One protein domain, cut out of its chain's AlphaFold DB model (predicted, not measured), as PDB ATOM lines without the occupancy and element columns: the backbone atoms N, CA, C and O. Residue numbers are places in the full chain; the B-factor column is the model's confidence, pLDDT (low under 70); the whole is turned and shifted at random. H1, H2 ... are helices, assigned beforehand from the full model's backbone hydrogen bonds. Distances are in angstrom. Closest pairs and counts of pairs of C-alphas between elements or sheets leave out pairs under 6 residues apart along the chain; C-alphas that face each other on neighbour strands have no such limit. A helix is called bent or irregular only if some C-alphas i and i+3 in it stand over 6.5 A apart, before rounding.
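This is residues 2 to 42 of the 129 residues of an uncharacterized protein of Malus baccata (UniProt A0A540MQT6). The domain is a flat helical hairpin: two helices, H1 and H2, run side by side in opposite ways, joined by a tight turn at one end. They are in contact only near that turn and leave a gap along the rest of their length, while residues 36 to 42, which hold no named element, make a looped tail at the open end of the hairpin. The printed part has 41 residues with two named helices, H1 then H2, and no named strand; the class is all helix. It is only just compact, close to loose, with a radius of gyration of the C-alphas of 10.8 A, and it spans 33 by 20 by 8 A.

The longest helix is H1, residues 3 to 18, which measures 22.3 A from C-alpha 3 at (11.116, 29.392, 90.097) to C-alpha 18 at (15.542, 47.583, 102.188). H2, residues 23 to 35, measures 19.9 A and ends with C-alpha 35 at (21.552, 33.348, 102.575). H2 is neither bent nor irregular, but only just: C-alphas 25 and 28 are 6.2 A apart.

H1 touches H2 with residues 14 to 18 alone. The closest C-alphas of the two helices are those of Ala 18 and Leu 26, 6.7 A apart. Their centres are 14.6 A apart. They run opposite ways at a shallow tilt of 14 degrees and form a helical hairpin. In H1 every O i to N i+4 pair is within hydrogen-bond range; in H2, 6 of 9 are.

The two C-alphas farthest apart are those of Glu 2 and Ser 24, 33.9 A. The printed part has no cut, and the link from H1 to H2 is tight, with 4 residues. The mean pLDDT of the printed part is 73.0; residues 2 to 6, residue 35 and residues 37 to 42 are under 70.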
ATOM      1  N   GLU A   2       8.031  28.728  87.293       42.97
ATOM      2  CA  GLU A   2       7.561  28.874  88.703       42.97
ATOM      3  C   GLU A   2       8.682  29.404  89.611       42.97
ATOM      4  O   GLU A   2       8.458  30.231  90.487       42.97
ATOM      5  N   ILE A   3       9.920  28.968  89.353       50.09
ATOM      6  CA  ILE A   3      11.116  29.392  90.097       50.09
ATOM      7  C   ILE A   3      11.392  30.889  89.896       50.09
ATOM      8  O   ILE A   3      11.586  31.595  90.874       50.09
ATOM      9  N   GLU A   4      11.338  31.382  88.657       52.44
ATOM     10  CA  GLU A   4      11.543  32.807  88.336       52.44
ATOM     11  C   GLU A   4      10.457  33.701  88.950       52.44
ATOM     12  O   GLU A   4      10.757  34.771  89.462       52.44
ATOM     13  N   GLN A   5       9.206  33.232  88.971       56.81
ATOM     14  CA  GLN A   5       8.082  33.975  89.544       56.81
ATOM     15  C   GLN A   5       8.192  34.044  91.076       56.81
ATOM     16  O   GLN A   5       8.025  35.101  91.678       56.81
ATOM     17  N   LYS A   6       8.607  32.938  91.706       66.38
ATOM     18  CA  LYS A   6       8.934  32.890  93.136       66.38
ATOM     19  C   LYS A   6      10.162  33.742  93.482       66.38
ATOM     20  O   LYS A   6      10.230  34.292  94.574       66.38
ATOM     21  N   GLN A   7      11.141  33.845  92.586       70.62
ATOM     22  CA  GLN A   7      12.297  34.726  92.765       70.62
ATOM     23  C   GLN A   7      11.893  36.194  92.717       70.62
ATOM     24  O   GLN A   7      12.308  36.952  93.586       70.62
ATOM     25  N   GLU A   8      11.062  36.583  91.753       75.12
ATOM     26  CA  GLU A   8      10.564  37.951  91.609       75.12
ATOM     27  C   GLU A   8       9.819  38.426  92.865       75.12
ATOM     28  O   GLU A   8      10.125  39.494  93.390       75.12
ATOM     29  N   GLU A   9       8.929  37.597  93.419       80.94
ATOM     30  CA  GLU A   9       8.212  37.900  94.668       80.94
ATOM     31  C   GLU A   9       9.159  38.080  95.865       80.94
ATOM     32  O   GLU A   9       8.982  38.988  96.683       80.94
ATOM     33  N   VAL A  10      10.185  37.230  95.970       81.69
ATOM     34  CA  VAL A  10      11.172  37.295  97.055       81.69
ATOM     35  C   VAL A  10      12.071  38.527  96.895       81.69
ATOM     36  O   VAL A  10      12.351  39.207  97.882       81.69
ATOM     37  N   ILE A  11      12.486  38.864  95.670       81.88
ATOM     38  CA  ILE A  11      13.249  40.087  95.389       81.88
ATOM     39  C   ILE A  11      12.423  41.313  95.782       81.88
ATOM     40  O   ILE A  11      12.919  42.164  96.517       81.88
ATOM     41  N   ASP A  12      11.164  41.393  95.352       85.19
ATOM     42  CA  ASP A  12      10.289  42.530  95.648       85.19
ATOM     43  C   ASP A  12      10.045  42.693  97.161       85.19
ATOM     44  O   ASP A  12      10.059  43.808  97.686       85.19
ATOM     45  N   HIS A  13       9.919  41.582  97.896       86.88
ATOM     46  CA  HIS A  13       9.841  41.592  99.358       86.88
ATOM     47  C   HIS A  13      11.078  42.229 100.009       86.88
ATOM     48  O   HIS A  13      10.946  43.161 100.809       86.88
ATOM     49  N   TYR A  14      12.278  41.768  99.645       83.00
ATOM     50  CA  TYR A  14      13.522  42.273 100.229       83.00
ATOM     51  C   TYR A  14      13.858  43.698  99.772       83.00
ATOM     52  O   TYR A  14      14.404  44.472 100.555       83.00
ATOM     53  N   VAL A  15      13.478  44.093  98.553       84.31
ATOM     54  CA  VAL A  15      13.606  45.478  98.070       84.31
ATOM     55  C   VAL A  15      12.710  46.417  98.879       84.31
ATOM     56  O   VAL A  15      13.165  47.477  99.309       84.31
ATOM     57  N   LYS A  16      11.464  46.016  99.162       87.50
ATOM     58  CA  LYS A  16      10.553  46.788 100.022       87.50
ATOM     59  C   LYS A  16      11.082  46.919 101.448       87.50
ATOM     60  O   LYS A  16      11.025  48.011 102.010       87.50
ATOM     61  N   GLN A  17      11.639  45.853 102.020       82.12
ATOM     62  CA  GLN A  17      12.282  45.908 103.337       82.12
ATOM     63  C   GLN A  17      13.537  46.787 103.342       82.12
ATOM     64  O   GLN A  17      13.730  47.566 104.266       82.12
ATOM     65  N   ALA A  18      14.368  46.723 102.301       82.44
ATOM     66  CA  ALA A  18      15.542  47.583 102.188       82.44
ATOM     67  C   ALA A  18      15.154  49.064 102.077       82.44
ATOM     68  O   ALA A  18      15.824  49.917 102.646       82.44
ATOM     69  N   SER A  19      14.051  49.373 101.386       82.06
ATOM     70  CA  SER A  19      13.575  50.751 101.211       82.06
ATOM     71  C   SER A  19      13.014  51.410 102.478       82.06
ATOM     72  O   SER A  19      12.794  52.619 102.478       82.06
ATOM     73  N   SER A  20      12.780  50.644 103.547       83.44
ATOM     74  CA  SER A  20      12.290  51.142 104.838       83.44
ATOM     75  C   SER A  20      13.336  51.104 105.959       83.44
ATOM     76  O   SER A  20      13.011  51.444 107.098       83.44
ATOM     77  N   LEU A  21      14.570  50.684 105.658       82.06
ATOM     78  CA  LEU A  21      15.653  50.520 106.626       82.06
ATOM     79  C   LEU A  21      16.818  51.468 106.326       82.06
ATOM     80  O   LEU A  21      17.261  51.584 105.186       82.06
ATOM     81  N   ASP A  22      17.386  52.050 107.384       78.69
ATOM     82  CA  ASP A  22      18.494  53.001 107.290       78.69
ATOM     83  C   ASP A  22      19.764  52.448 107.962       78.69
ATOM     84  O   ASP A  22      19.722  51.833 109.035       78.69
ATOM     85  N   GLY A  23      20.927  52.712 107.357       74.38
ATOM     86  CA  GLY A  23      22.240  52.521 107.982       74.38
ATOM     87  C   GLY A  23      22.513  51.096 108.485       74.38
ATOM     88  O   GLY A  23      22.511  50.133 107.720       74.38
ATOM     89  N   SER A  24      22.782  50.948 109.789       74.31
ATOM     90  CA  SER A  24      23.256  49.695 110.403       74.31
ATOM     91  C   SER A  24      22.252  48.535 110.370       74.31
ATOM     92  O   SER A  24      22.652  47.391 110.584       74.31
ATOM     93  N   ALA A  25      20.968  48.800 110.104       75.69
ATOM     94  CA  ALA A  25      19.934  47.766 110.010       75.69
ATOM     95  C   ALA A  25      19.948  47.006 108.667       75.69
ATOM     96  O   ALA A  25      19.375  45.923 108.570       75.69
ATOM     97  N   LEU A  26      20.652  47.526 107.653       74.31
ATOM     98  CA  LEU A  26      20.795  46.875 106.347       74.31
ATOM     99  C   LEU A  26      21.783  45.701 106.368       74.31
ATOM    100  O   LEU A  26      21.642  44.776 105.574       74.31
ATOM    101  N   GLY A  27      22.761  45.693 107.279       76.44
ATOM    102  CA  GLY A  27      23.746  44.607 107.390       76.44
ATOM    103  C   GLY A  27      23.104  43.227 107.616       76.44
ATOM    104  O   GLY A  27      23.362  42.311 106.832       76.44
ATOM    105  N   PRO A  28      22.233  43.073 108.633       81.31
ATOM    106  CA  PRO A  28      21.459  41.851 108.840       81.31
ATOM    107  C   PRO A  28      20.588  41.474 107.635       81.31
ATOM    108  O   PRO A  28      20.553  40.305 107.266       81.31
ATOM    109  N   LEU A  29      19.958  42.457 106.979       80.62
ATOM    110  CA  LEU A  29      19.135  42.216 105.791       80.62
ATOM    111  C   LEU A  29      19.965  41.654 104.630       80.62
ATOM    112  O   LEU A  29      19.559  40.692 103.993       80.62
ATOM    113  N   VAL A  30      21.152  42.208 104.366       77.38
ATOM    114  CA  VAL A  30      22.058  41.703 103.321       77.38
ATOM    115  C   VAL A  30      22.512  40.276 103.633       77.38
ATOM    116  O   VAL A  30      22.546  39.436 102.733       77.38
ATOM    117  N   ALA A  31      22.822  39.969 104.895       76.75
ATOM    118  CA  ALA A  31      23.158  38.607 105.308       76.75
ATOM    119  C   ALA A  31      21.984  37.634 105.084       76.75
ATOM    120  O   ALA A  31      22.189  36.508 104.633       76.75
ATOM    121  N   GLU A  32      20.754  38.078 105.336       79.25
ATOM    122  CA  GLU A  32      19.543  37.288 105.121       79.25
ATOM    123  C   GLU A  32      19.256  37.064 103.626       79.25
ATOM    124  O   GLU A  32      19.080  35.925 103.194       79.25
ATOM    125  N   VAL A  33      19.323  38.124 102.814       80.50
ATOM    126  CA  VAL A  33      19.148  38.095 101.349       80.50
ATOM    127  C   VAL A  33      20.158  37.160 100.686       80.50
ATOM    128  O   VAL A  33      19.793  36.342  99.843       80.50
ATOM    129  N   THR A  34      21.431  37.265 101.072       73.44
ATOM    130  CA  THR A  34      22.515  36.440 100.507       73.44
ATOM    131  C   THR A  34      22.462  34.986 100.967       73.44
ATOM    132  O   THR A  34      22.981  34.114 100.276       73.44
ATOM    133  N   SER A  35      21.799  34.709 102.090       67.12
ATOM    134  CA  SER A  35      21.552  33.348 102.575       67.12
ATOM    135  C   SER A  35      20.265  32.741 102.010       67.12
ATOM    136  O   SER A  35      20.004  31.556 102.223       67.12
ATOM    137  N   HIS A  36      19.439  33.528 101.308       73.19
ATOM    138  CA  HIS A  36      18.145  33.066 100.833       73.19
ATOM    139  C   HIS A  36      18.317  32.141  99.610       73.19
ATOM    140  O   HIS A  36      18.715  32.604  98.537       73.19
ATOM    141  N   PRO A  37      17.947  30.847  99.699       64.25
ATOM    142  CA  PRO A  37      18.260  29.834  98.684       64.25
ATOM    143  C   PRO A  37      17.561  30.062  97.338       64.25
ATOM    144  O   PRO A  37      17.960  29.488  96.333       64.25
ATOM    145  N   ALA A  38      16.513  30.891  97.303       65.06
ATOM    146  CA  ALA A  38      15.886  31.307  96.050       65.06
ATOM    147  C   ALA A  38      16.621  32.477  95.367       65.06
ATOM    148  O   ALA A  38      16.531  32.594  94.153       65.06
ATOM    149  N   LEU A  39      17.336  33.333  96.106       63.41
ATOM    150  CA  LEU A  39      18.002  34.526  95.561       63.41
ATOM    151  C   LEU A  39      19.468  34.274  95.221       63.41
ATOM    152  O   LEU A  39      19.970  34.773  94.219       63.41
ATOM    153  N   PHE A  40      20.133  33.473  96.051       53.50
ATOM    154  CA  PHE A  40      21.511  33.046  95.875       53.50
ATOM    155  C   PHE A  40      21.560  31.517  95.897       53.50
ATOM    156  O   PHE A  40      21.801  30.885  96.923       53.50
ATOM    157  N   ALA A  41      21.319  30.911  94.737       50.31
ATOM    158  CA  ALA A  41      21.652  29.516  94.495       50.31
ATOM    159  C   ALA A  41      22.893  29.474  93.599       50.31
ATOM    160  O   ALA A  41      22.797  29.612  92.382       50.31
ATOM    161  N   PHE A  42      24.070  29.283  94.201       55.44
ATOM    162  CA  PHE A  42      25.202  28.740  93.456       55.44
ATOM    163  C   PHE A  42      24.919  27.258  93.250       55.44
ATOM    164  O   PHE A  42      25.255  26.429  94.092       55.44
TER     165      PHE A  42